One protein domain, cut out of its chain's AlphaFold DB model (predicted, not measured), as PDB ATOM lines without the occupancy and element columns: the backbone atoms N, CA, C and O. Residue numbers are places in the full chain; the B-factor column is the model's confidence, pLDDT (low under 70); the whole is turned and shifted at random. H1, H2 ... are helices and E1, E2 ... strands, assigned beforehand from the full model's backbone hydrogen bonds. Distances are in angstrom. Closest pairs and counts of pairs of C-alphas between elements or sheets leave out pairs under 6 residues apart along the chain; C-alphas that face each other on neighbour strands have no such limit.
ATOM      1  N   LEU A   3     203.069 243.933 230.491       42.75
ATOM      2  CA  LEU A   3     203.585 244.965 229.608       42.75
ATOM      3  C   LEU A   3     203.724 246.277 230.388       42.75
ATOM      4  O   LEU A   3     202.739 246.910 230.770       42.75
ATOM      5  N   LEU A   4     204.973 246.683 230.599       37.81
ATOM      6  CA  LEU A   4     205.322 247.992 231.135       37.81
ATOM      7  C   LEU A   4     205.260 249.034 230.016       37.81
ATOM      8  O   LEU A   4     205.912 248.886 228.981       37.81
ATOM      9  N   LEU A   5     204.480 250.093 230.236       40.00
ATOM     10  CA  LEU A   5     204.362 251.238 229.341       40.00
ATOM     11  C   LEU A   5     204.756 252.509 230.098       40.00
ATOM     12  O   LEU A   5     204.155 252.853 231.115       40.00
ATOM     13  N   SER A   6     205.752 253.231 229.590       33.50
ATOM     14  CA  SER A   6     206.081 254.575 230.065       33.50
ATOM     15  C   SER A   6     205.135 255.586 229.410       33.50
ATOM     16  O   SER A   6     205.182 255.824 228.203       33.50
ATOM     17  N   VAL A   7     204.234 256.172 230.200       37.94
ATOM     18  CA  VAL A   7     203.200 257.102 229.731       37.94
ATOM     19  C   VAL A   7     203.203 258.368 230.579       37.94
ATOM     20  O   VAL A   7     202.862 258.359 231.755       37.94
ATOM     21  N   TRP A   8     203.565 259.486 229.950       30.69
ATOM     22  CA  TRP A   8     203.864 260.782 230.581       30.69
ATOM     23  C   TRP A   8     202.654 261.529 231.178       30.69
ATOM     24  O   TRP A   8     202.773 262.682 231.582       30.69
ATOM     25  N   SER A   9     201.472 260.915 231.155       43.12
ATOM     26  CA  SER A   9     200.178 261.511 231.507       43.12
ATOM     27  C   SER A   9     199.117 260.411 231.638       43.12
ATOM     28  O   SER A   9     199.378 259.257 231.294       43.12
ATOM     29  N   SER A  10     197.917 260.763 232.112       49.06
ATOM     30  CA  SER A  10     196.787 259.840 232.288       49.06
ATOM     31  C   SER A  10     196.533 258.975 231.050       49.06
ATOM     32  O   SER A  10     196.406 259.492 229.932       49.06
ATOM     33  N   ALA A  11     196.439 257.662 231.277       44.78
ATOM     34  CA  ALA A  11     196.373 256.659 230.228       44.78
ATOM     35  C   ALA A  11     195.282 255.615 230.495       44.78
ATOM     36  O   ALA A  11     195.218 255.049 231.584       44.78
ATOM     37  N   ASN A  12     194.468 255.331 229.479       55.53
ATOM     38  CA  ASN A  12     193.382 254.354 229.519       55.53
ATOM     39  C   ASN A  12     193.626 253.263 228.472       55.53
ATOM     40  O   ASN A  12     193.777 253.559 227.284       55.53
ATOM     41  N   CYS A  13     193.609 251.998 228.886       56.31
ATOM     42  CA  CYS A  13     193.718 250.869 227.963       56.31
ATOM     43  C   CYS A  13     192.332 250.429 227.471       56.31
ATOM     44  O   CYS A  13     191.380 250.315 228.243       56.31
ATOM     45  N   HIS A  14     192.238 250.185 226.169       64.00
ATOM     46  CA  HIS A  14     191.047 249.707 225.479       64.00
ATOM     47  C   HIS A  14     191.412 248.532 224.573       64.00
ATOM     48  O   HIS A  14     192.561 248.412 224.171       64.00
ATOM     49  N   ILE A  15     190.457 247.693 224.188       56.62
ATOM     50  CA  ILE A  15     190.717 246.518 223.342       56.62
ATOM     51  C   ILE A  15     189.985 246.679 222.005       56.62
ATOM     52  O   ILE A  15     188.770 246.884 222.033       56.62
ATOM     53  N   PRO A  16     190.675 246.627 220.849       45.50
ATOM     54  CA  PRO A  16     190.031 246.531 219.545       45.50
ATOM     55  C   PRO A  16     189.490 245.110 219.308       45.50
ATOM     56  O   PRO A  16     190.190 244.133 219.554       45.50
ATOM     57  N   SER A  17     188.262 245.010 218.799       48.22
ATOM     58  CA  SER A  17     187.634 243.774 218.311       48.22
ATOM     59  C   SER A  17     187.080 244.013 216.907       48.22
ATOM     60  O   SER A  17     186.465 245.056 216.658       48.22
ATOM     61  N   ASP A  18     187.274 243.043 216.012       49.16
ATOM     62  CA  ASP A  18     186.916 243.146 214.593       49.16
ATOM     63  C   ASP A  18     185.406 242.993 214.311       49.16
ATOM     64  O   ASP A  18     184.956 243.368 213.228       49.16
ATOM     65  N   GLU A  19     184.601 242.516 215.274       45.97
ATOM     66  CA  GLU A  19     183.146 242.330 215.082       45.97
ATOM     67  C   GLU A  19     182.246 243.094 216.073       45.97
ATOM     68  O   GLU A  19     181.068 243.303 215.779       45.97
ATOM     69  N   THR A  20     182.755 243.552 217.228       46.66
ATOM     70  CA  THR A  20     181.898 244.097 218.311       46.66
ATOM     71  C   THR A  20     182.334 245.430 218.933       46.66
ATOM     72  O   THR A  20     181.617 245.965 219.782       46.66
ATOM     73  N   GLY A  21     183.437 246.029 218.476       57.94
ATOM     74  CA  GLY A  21     183.852 247.381 218.867       57.94
ATOM     75  C   GLY A  21     184.901 247.445 219.983       57.94
ATOM     76  O   GLY A  21     185.545 246.460 220.323       57.94
ATOM     77  N   VAL A  22     185.130 248.654 220.504       66.69
ATOM     78  CA  VAL A  22     186.263 248.957 221.394       66.69
ATOM     79  C   VAL A  22     185.852 248.865 222.867       66.69
ATOM     80  O   VAL A  22     185.014 249.643 223.321       66.69
ATOM     81  N   TYR A  23     186.469 247.957 223.628       73.81
ATOM     82  CA  TYR A  23     186.130 247.714 225.040       73.81
ATOM     83  C   TYR A  23     187.055 248.482 226.001       73.81
ATOM     84  O   TYR A  23     188.266 248.264 225.944       73.81
ATOM     85  N   PRO A  24     186.541 249.344 226.902       81.88
ATOM     86  CA  PRO A  24     187.346 249.991 227.939       81.88
ATOM     87  C   PRO A  24     187.685 249.020 229.078       81.88
ATOM     88  O   PRO A  24     186.794 248.377 229.639       81.88
ATOM     89  N   ILE A  25     188.957 248.960 229.483       85.06
ATOM     90  CA  ILE A  25     189.388 248.168 230.644       85.06
ATOM     91  C   ILE A  25     189.127 248.974 231.929       85.06
ATOM     92  O   ILE A  25     190.004 249.667 232.439       85.06
ATOM     93  N   ASN A  26     187.887 248.916 232.429       85.50
ATOM     94  CA  ASN A  26     187.510 249.417 233.760       85.50
ATOM     95  C   ASN A  26     187.760 248.356 234.851       85.50
ATOM     96  O   ASN A  26     187.946 247.191 234.523       85.50
ATOM     97  N   GLU A  27     187.736 248.728 236.135       80.75
ATOM     98  CA  GLU A  27     188.105 247.846 237.262       80.75
ATOM     99  C   GLU A  27     187.354 246.500 237.293       80.75
ATOM    100  O   GLU A  27     187.976 245.441 237.407       80.75
ATOM    101  N   GLN A  28     186.024 246.520 237.145       80.38
ATOM    102  CA  GLN A  28     185.196 245.310 237.212       80.38
ATOM    103  C   GLN A  28     185.384 244.419 235.975       80.38
ATOM    104  O   GLN A  28     185.468 243.190 236.083       80.38
ATOM    105  N   TYR A  29     185.491 245.039 234.795       88.38
ATOM    106  CA  TYR A  29     185.786 244.329 233.554       88.38
ATOM    107  C   TYR A  29     187.198 243.736 233.579       88.38
ATOM    108  O   TYR A  29     187.387 242.603 233.151       88.38
ATOM    109  N   ALA A  30     188.168 244.460 234.147       91.06
ATOM    110  CA  ALA A  30     189.547 244.023 234.301       91.06
ATOM    111  C   ALA A  30     189.632 242.708 235.078       91.06
ATOM    112  O   ALA A  30     190.141 241.725 234.548       91.06
ATOM    113  N   ALA A  31     189.052 242.655 236.279       92.56
ATOM    114  CA  ALA A  31     189.087 241.452 237.108       92.56
ATOM    115  C   ALA A  31     188.410 240.244 236.427       92.56
ATOM    116  O   ALA A  31     189.000 239.169 236.352       92.56
ATOM    117  N   THR A  32     187.213 240.431 235.857       91.12
ATOM    118  CA  THR A  32     186.471 239.352 235.167       91.12
ATOM    119  C   THR A  32     187.214 238.832 233.927       91.12
ATOM    120  O   THR A  32     187.254 237.626 233.676       91.12
ATOM    121  N   CYS A  33     187.850 239.723 233.162       92.12
ATOM    122  CA  CYS A  33     188.559 239.373 231.930       92.12
ATOM    123  C   CYS A  33     190.053 239.061 232.095       92.12
ATOM    124  O   CYS A  33     190.727 238.846 231.090       92.12
ATOM    125  N   GLY A  34     190.576 238.999 233.322       93.94
ATOM    126  CA  GLY A  34     191.967 238.617 233.563       93.94
ATOM    127  C   GLY A  34     192.975 239.715 233.234       93.94
ATOM    128  O   GLY A  34     194.041 239.419 232.701       93.94
ATOM    129  N   TYR A  35     192.650 240.972 233.538       93.56
ATOM    130  CA  TYR A  35     193.569 242.107 233.479       93.56
ATOM    131  C   TYR A  35     193.786 242.715 234.865       93.56
ATOM    132  O   TYR A  35     192.839 242.857 235.643       93.56
ATOM    133  N   SER A  36     195.004 243.181 235.133       90.62
ATOM    134  CA  SER A  36     195.284 244.104 236.235       90.62
ATOM    135  C   SER A  36     196.034 245.330 235.714       90.62
ATOM    136  O   SER A  36     196.892 245.235 234.833       90.62
ATOM    137  N   ILE A  37     195.657 246.510 236.210       85.75
ATOM    138  CA  ILE A  37     196.279 247.788 235.851       85.75
ATOM    139  C   ILE A  37     196.932 248.340 237.110       85.75
ATOM    140  O   ILE A  37     196.251 248.694 238.070       85.75
ATOM    141  N   GLY A  38     198.259 248.422 237.100       77.56
ATOM    142  CA  GLY A  38     199.038 249.008 238.183       77.56
ATOM    143  C   GLY A  38     199.723 250.278 237.709       77.56
ATOM    144  O   GLY A  38     200.798 250.207 237.110       77.56
ATOM    145  N   VAL A  39     199.147 251.439 238.016       69.62
ATOM    146  CA  VAL A  39     199.816 252.730 237.813       69.62
ATOM    147  C   VAL A  39     200.931 252.879 238.856       69.62
ATOM    148  O   VAL A  39     200.688 252.687 240.044       69.62
ATOM    149  N   VAL A  40     202.145 253.237 238.431       63.19
ATOM    150  CA  VAL A  40     203.174 253.839 239.297       63.19
ATOM    151  C   VAL A  40     203.164 255.339 238.990       63.19
ATOM    152  O   VAL A  40     203.842 255.761 238.046       63.19
ATOM    153  N   PRO A  41     202.411 256.171 239.744       50.47
ATOM    154  CA  PRO A  41     202.235 257.593 239.407       50.47
ATOM    155  C   PRO A  41     203.568 258.351 239.345       50.47
ATOM    156  O   PRO A  41     203.724 259.338 238.640       50.47
ATOM    157  N   LEU A  42     204.547 257.824 240.074       53.88
ATOM    158  CA  LEU A  42     205.830 258.422 240.407       53.88
ATOM    159  C   LEU A  42     206.857 258.360 239.275       53.88
ATOM    160  O   LEU A  42     207.776 259.168 239.232       53.88
ATOM    161  N   MET A  43     206.710 257.384 238.377       54.91
ATOM    162  CA  MET A  43     207.608 257.184 237.240       54.91
ATOM    163  C   MET A  43     206.954 257.531 235.906       54.91
ATOM    164  O   MET A  43     207.569 257.291 234.868       54.91
ATOM    165  N   ASN A  44     205.706 258.019 235.896       59.84
ATOM    166  CA  ASN A  44     204.891 258.045 234.680       59.84
ATOM    167  C   ASN A  44     204.880 256.659 233.996       59.84
ATOM    168  O   ASN A  44     205.104 256.537 232.793       59.84
ATOM    169  N   HIS A  45     204.708 255.589 234.778       68.75
ATOM    170  CA  HIS A  45     204.639 254.218 234.268       68.75
ATOM    171  C   HIS A  45     203.273 253.613 234.578       68.75
ATOM    172  O   HIS A  45     202.793 253.653 235.712       68.75
ATOM    173  N   VAL A  46     202.661 253.023 233.558       76.50
ATOM    174  CA  VAL A  46     201.436 252.238 233.664       76.50
ATOM    175  C   VAL A  46     201.800 250.811 233.290       76.50
ATOM    176  O   VAL A  46     202.244 250.543 232.175       76.50
ATOM    177  N   GLU A  47     201.643 249.889 234.233       81.38
ATOM    178  CA  GLU A  47     201.763 248.465 233.945       81.38
ATOM    179  C   GLU A  47     200.372 247.899 233.665       81.38
ATOM    180  O   GLU A  47     199.482 247.988 234.514       81.38
ATOM    181  N   LEU A  48     200.205 247.306 232.481       87.19
ATOM    182  CA  LEU A  48     199.070 246.449 232.163       87.19
ATOM    183  C   LEU A  48     199.549 244.998 232.221       87.19
ATOM    184  O   LEU A  48     200.451 244.591 231.482       87.19
ATOM    185  N   ARG A  49     198.930 244.210 233.094       88.81
ATOM    186  CA  ARG A  49     199.112 242.763 233.163       88.81
ATOM    187  C   ARG A  49     197.858 242.098 232.613       88.81
ATOM    188  O   ARG A  49     196.747 242.558 232.863       88.81
ATOM    189  N   ALA A  50     198.052 241.024 231.865       92.19
ATOM    190  CA  ALA A  50     196.985 240.199 231.314       92.19
ATOM    191  C   ALA A  50     197.294 238.730 231.609       92.19
ATOM    192  O   ALA A  50     198.446 238.306 231.453       92.19
ATOM    193  N   SER A  51     196.300 237.942 232.014       92.88
ATOM    194  CA  SER A  51     196.409 236.483 231.986       92.88
ATOM    195  C   SER A  51     196.749 236.015 230.565       92.88
ATOM    196  O   SER A  51     196.458 236.692 229.583       92.88
ATOM    197  N   TYR A  52     197.374 234.845 230.443       90.88
ATOM    198  CA  TYR A  52     197.444 234.164 229.149       90.88
ATOM    199  C   TYR A  52     196.039 233.800 228.641       90.88
ATOM    200  O   TYR A  52     195.785 233.868 227.446       90.88
ATOM    201  N   PHE A  53     195.113 233.517 229.560       91.31
ATOM    202  CA  PHE A  53     193.711 233.202 229.288       91.31
ATOM    203  C   PHE A  53     192.795 234.429 229.417       91.31
ATOM    204  O   PHE A  53     191.608 234.281 229.704       91.31
ATOM    205  N   SER A  54     193.326 235.654 229.298       92.62
ATOM    206  CA  SER A  54     192.491 236.857 229.363       92.62
ATOM    207  C   SER A  54     191.464 236.874 228.228       92.62
ATOM    208  O   SER A  54     191.686 236.272 227.177       92.62
ATOM    209  N   CYS A  55     190.373 237.630 228.388       89.06
ATOM    210  CA  CYS A  55     189.470 237.903 227.262       89.06
ATOM    211  C   CYS A  55     190.263 238.425 226.046       89.06
ATOM    212  O   CYS A  55     191.325 239.024 226.203       89.06
ATOM    213  N   HIS A  56     189.751 238.232 224.828       87.62
ATOM    214  CA  HIS A  56     190.339 238.783 223.590       87.62
ATOM    215  C   HIS A  56     191.833 238.462 223.347       87.62
ATOM    216  O   HIS A  56     192.469 239.113 222.517       87.62
ATOM    217  N   ALA A  57     192.410 237.490 224.059       89.19
ATOM    218  CA  ALA A  57     193.716 236.940 223.739       89.19
ATOM    219  C   ALA A  57     193.537 235.823 222.707       89.19
ATOM    220  O   ALA A  57     192.857 234.830 222.966       89.19
ATOM    221  N   ASP A  58     194.174 235.966 221.547       89.81
ATOM    222  CA  ASP A  58     194.261 234.894 220.562       89.81
ATOM    223  C   ASP A  58     195.126 233.775 221.150       89.81
ATOM    224  O   ASP A  58     196.339 233.947 221.297       89.81
ATOM    225  N   ASN A  59     194.514 232.639 221.474       89.00
ATOM    226  CA  ASN A  59     195.203 231.440 221.940       89.00
ATOM    227  C   ASN A  59     195.459 230.481 220.766       89.00
ATOM    228  O   ASN A  59     194.567 230.232 219.954       89.00
ATOM    229  N   LYS A  60     196.679 229.945 220.675       89.56
ATOM    230  CA  LYS A  60     197.052 228.862 219.761       89.56
ATOM    231  C   LYS A  60     197.646 227.719 220.574       89.56
ATOM    232  O   LYS A  60     198.775 227.842 221.058       89.56
ATOM    233  N   ASP A  61     196.862 226.650 220.711       86.38
ATOM    234  CA  ASP A  61     197.250 225.364 221.299       86.38
ATOM    235  C   ASP A  61     197.803 225.454 222.743       86.38
ATOM    236  O   ASP A  61     198.587 224.612 223.171       86.38
ATOM    237  N   ASP A  62     197.430 226.495 223.503       87.69
ATOM    238  CA  ASP A  62     198.023 226.871 224.798       87.69
ATOM    239  C   ASP A  62     199.551 227.149 224.756       87.69
ATOM    240  O   ASP A  62     200.196 227.270 225.801       87.69
ATOM    241  N   GLU A  63     200.158 227.304 223.572       87.69
ATOM    242  CA  GLU A  63     201.602 227.537 223.389       87.69
ATOM    243  C   GLU A  63     201.943 228.986 223.012       87.69
ATOM    244  O   GLU A  63     202.970 229.524 223.443       87.69
ATOM    245  N   VAL A  64     201.104 229.634 222.196       91.00
ATOM    246  CA  VAL A  64     201.344 230.998 221.697       91.00
ATOM    247  C   VAL A  64     200.090 231.840 221.870       91.00
ATOM    248  O   VAL A  64     199.070 231.604 221.228       91.00
ATOM    249  N   PHE A  65     200.206 232.882 222.685       91.00
ATOM    250  CA  PHE A  65     199.112 233.784 223.017       91.00
ATOM    251  C   PHE A  65     199.413 235.181 222.478       91.00
ATOM    252  O   PHE A  65     200.518 235.690 222.684       91.00
ATOM    253  N   THR A  66     198.457 235.819 221.800       91.44
ATOM    254  CA  THR A  66     198.594 237.198 221.299       91.44
ATOM    255  C   THR A  66     197.474 238.082 221.820       91.44
ATOM    256  O   THR A  66     196.304 237.833 221.564       91.44
ATOM    257  N   PHE A  67     197.845 239.145 222.527       90.50
ATOM    258  CA  PHE A  67     196.924 240.153 223.034       90.50
ATOM    259  C   PHE A  67     197.106 241.465 222.265       90.50
ATOM    260  O   PHE A  67     198.226 241.976 222.160       90.50
ATOM    261  N   ASN A  68     196.014 242.010 221.729       89.00
ATOM    262  CA  ASN A  68     195.985 243.265 220.976       89.00
ATOM    263  C   ASN A  68     195.194 244.311 221.774       89.00
ATOM    264  O   ASN A  68     194.098 244.024 222.249       89.00
ATOM    265  N   PHE A  69     195.723 245.526 221.931       88.00
ATOM    266  CA  PHE A  69     195.071 246.581 222.710       88.00
ATOM    267  C   PHE A  69     195.488 247.988 222.248       88.00
ATOM    268  O   PHE A  69     196.551 248.206 221.676       88.00
ATOM    269  N   ASN A  70     194.632 248.966 222.510       86.94
ATOM    270  CA  ASN A  70     194.840 250.382 222.253       86.94
ATOM    271  C   ASN A  70     195.132 251.110 223.571       86.94
ATOM    272  O   ASN A  70     194.288 251.146 224.467       86.94
ATOM    273  N   LEU A  71     196.296 251.746 223.680       86.06
ATOM    274  CA  LEU A  71     196.598 252.697 224.750       86.06
ATOM    275  C   LEU A  71     196.129 254.095 224.328       86.06
ATOM    276  O   LEU A  71     196.633 254.631 223.345       86.06
ATOM    277  N   ILE A  72     195.217 254.707 225.079       84.94
ATOM    278  CA  ILE A  72     194.837 256.118 224.917       84.94
ATOM    279  C   ILE A  72     195.576 256.931 225.981       84.94
ATOM    280  O   ILE A  72     195.365 256.695 227.167       84.94
ATOM    281  N   ALA A  73     196.429 257.875 225.581       81.69
ATOM    282  CA  ALA A  73     197.219 258.723 226.482       81.69
ATOM    283  C   ALA A  73     196.967 260.218 226.222       81.69
ATOM    284  O   ALA A  73     196.757 260.621 225.078       81.69
ATOM    285  N   THR A  74     197.008 261.054 227.267       79.81
ATOM    286  CA  THR A  74     196.596 262.474 227.189       79.81
ATOM    287  C   THR A  74     197.784 263.448 227.165       79.81
ATOM    288  O   THR A  74     198.089 264.107 228.160       79.81
ATOM    289  N   HIS A  75     198.452 263.595 226.020       73.19
ATOM    290  CA  HIS A  75     199.598 264.502 225.894       73.19
ATOM    291  C   HIS A  75     199.155 265.959 225.664       73.19
ATOM    292  O   HIS A  75     198.465 266.254 224.690       73.19
ATOM    293  N   GLU A  76     199.564 266.890 226.536       74.75
ATOM    294  CA  GLU A  76     199.239 268.333 226.438       74.75
ATOM    295  C   GLU A  76     197.728 268.628 226.264       74.75
ATOM    296  O   GLU A  76     197.325 269.545 225.546       74.75
ATOM    297  N   GLY A  77     196.868 267.825 226.902       78.31
ATOM    298  CA  GLY A  77     195.409 267.956 226.790       78.31
ATOM    299  C   GLY A  77     194.814 267.437 225.473       78.31
ATOM    300  O   GLY A  77     193.649 267.709 225.188       78.31
ATOM    301  N   LYS A  78     195.587 266.697 224.668       81.94
ATOM    302  CA  LYS A  78     195.110 265.962 223.489       81.94
ATOM    303  C   LYS A  78     195.235 264.463 223.726       81.94
ATOM    304  O   LYS A  78     196.298 263.979 224.106       81.94
ATOM    305  N   GLU A  79     194.169 263.727 223.450       85.44
ATOM    306  CA  GLU A  79     194.218 262.268 223.434       85.44
ATOM    307  C   GLU A  79     194.959 261.767 222.187       85.44
ATOM    308  O   GLU A  79     194.730 262.238 221.068       85.44
ATOM    309  N   VAL A  80     195.853 260.803 222.391       85.12
ATOM    310  CA  VAL A  80     196.586 260.084 221.349       85.12
ATOM    311  C   VAL A  80     196.401 258.591 221.587       85.12
ATOM    312  O   VAL A  80     196.651 258.101 222.689       85.12
ATOM    313  N   THR A  81     195.979 257.870 220.550       86.19
ATOM    314  CA  THR A  81     195.765 256.419 220.600       86.19
ATOM    315  C   THR A  81     196.934 255.685 219.953       86.19
ATOM    316  O   THR A  81     197.257 255.924 218.789       86.19
ATOM    317  N   TYR A  82     197.526 254.748 220.688       86.44
ATOM    318  CA  TYR A  82     198.573 253.844 220.227       86.44
ATOM    319  C   TYR A  82     198.000 252.431 220.133       86.44
ATOM    320  O   TYR A  82     197.635 251.850 221.153       86.44
ATOM    321  N   ALA A  83     197.932 251.875 218.923       89.50
ATOM    322  CA  ALA A  83     197.638 250.459 218.733       89.50
ATOM    323  C   ALA A  83     198.890 249.638 219.067       89.50
ATOM    324  O   ALA A  83     199.965 249.878 218.510       89.50
ATOM    325  N   LEU A  84     198.752 248.701 219.997       89.31
ATOM    326  CA  LEU A  84     199.825 247.900 220.570       89.31
ATOM    327  C   LEU A  84     199.425 246.424 220.565       89.31
ATOM    328  O   LEU A  84     198.247 246.068 220.623       89.31
ATOM    329  N   ASN A  85     200.419 245.546 220.524       88.69
ATOM    330  CA  ASN A  85     200.205 244.120 220.701       88.69
ATOM    331  C   ASN A  85     201.336 243.478 221.502       88.69
ATOM    332  O   ASN A  85     202.427 244.034 221.663       88.69
ATOM    333  N   LYS A  86     201.046 242.299 222.043       89.44
ATOM    334  CA  LYS A  86     201.999 241.489 222.787       89.44
ATOM    335  C   LYS A  86     201.727 240.018 222.507       89.44
ATOM    336  O   LYS A  86     200.697 239.487 222.908       89.44
ATOM    337  N   THR A  87     202.670 239.370 221.833       91.00
ATOM    338  CA  THR A  87     202.711 237.911 221.706       91.00
ATOM    339  C   THR A  87     203.680 237.353 222.742       91.00
ATOM    340  O   THR A  87     204.805 237.847 222.857       91.00
ATOM    341  N   CYS A  88     203.250 236.336 223.483       89.56
ATOM    342  CA  CYS A  88     204.058 235.624 224.470       89.56
ATOM    343  C   CYS A  88     203.804 234.115 224.388       89.56
ATOM    344  O   CYS A  88     202.703 233.674 224.057       89.56
ATOM    345  N   SER A  89     204.808 233.349 224.799       86.88
ATOM    346  CA  SER A  89     204.699 231.923 225.108       86.88
ATOM    347  C   SER A  89     205.089 231.697 226.570       86.88
ATOM    348  O   SER A  89     205.910 232.462 227.089       86.88
TER     349      SER A  89
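This is residues 3 to 89 of the 541 residues of an uncharacterized protein of Larimichthys crocea (UniProt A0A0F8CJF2). A long, twisted hairpin, E6 and E7, runs the length of this domain, with the short strands E2 and E5 side by side with different stretches of E6; a smaller sheet of three strands, E1, E4 and E3, lies partly face to face with it. The short helix H1 sits by the smaller sheet's edge strand E3, after a long link from E2 that swings out in a loop. You have 87 residues, mostly strand, in the order E1 E2 H1 E3 E4 E5 E6 E7; both sheets are antiparallel, the smaller in the order E1 E4 E3. The whole is compact, with a radius of gyration of the C-alphas of 13.1 A, yet elongated, spanning 43 by 28 by 23 A.

Find C-alpha 3 at (203.585, 244.965, 229.608), where E1 begins; it takes residues 3 to 6. E2 follows at residues 11 to 15, then H1 at residues 27 to 33, 10.0 A long. E3, residues 35 to 40, and E4, residues 45 to 50, each measure 16.2 A. Next come E5, residues 57 to 60, and E6, residues 64 to 75, which begins at C-alpha 64 (201.344, 230.998, 221.697) and runs 33.8 A. E7, residues 78 to 88, runs 31.6 A to C-alpha 88 at (204.058, 235.624, 224.470).

Look first at E6 in the branched, twisted sheet. E2, beside residues 69 to 73, and E5, beside residues 64 to 67, lie on one side of it, and E7 on the other side. E6 and E7 are an antiparallel hairpin at 164 degrees, with N 71 and O 82 2.9 A apart, within hydrogen-bond range. E5 and E6 are also a hairpin, with N 58 to O 66 at 2.8 A; between E2 and E6, N 70 to O 14 is 2.7 A. Residues 14 to 15 of E2 also pair antiparallel with residues 23 to 24. In the smaller sheet, the hairpin E3 and E4 has N 38 to O 47 at 2.9 A, and E1 and E4 have N 5 to O 46 at 3.0 A. Between the sheets, the closest C-alphas of E2 and E4, Ala 11 and Val 46, are 7.5 A apart, and those of E1 and E7, Leu 3 and Lys 86, are 7.8 A apart. E4 and E6 are apart, but only just, at 8.3 A. H1 is on the smaller sheet but only grazes it; its closest C-alpha pair with E3 is Ala 30 and Ser 36, 6.1 A. Every O i to N i+4 pair in H1 is within hydrogen-bond range.

The C-alphas farthest apart, of Asp 61 and Glu 76, are 43.3 A apart. The printed part has no cut, and its one long link joins E2 to H1. The mean pLDDT of the printed part is 75.7; residues 3 to 22 and 39 to 45 are under 70.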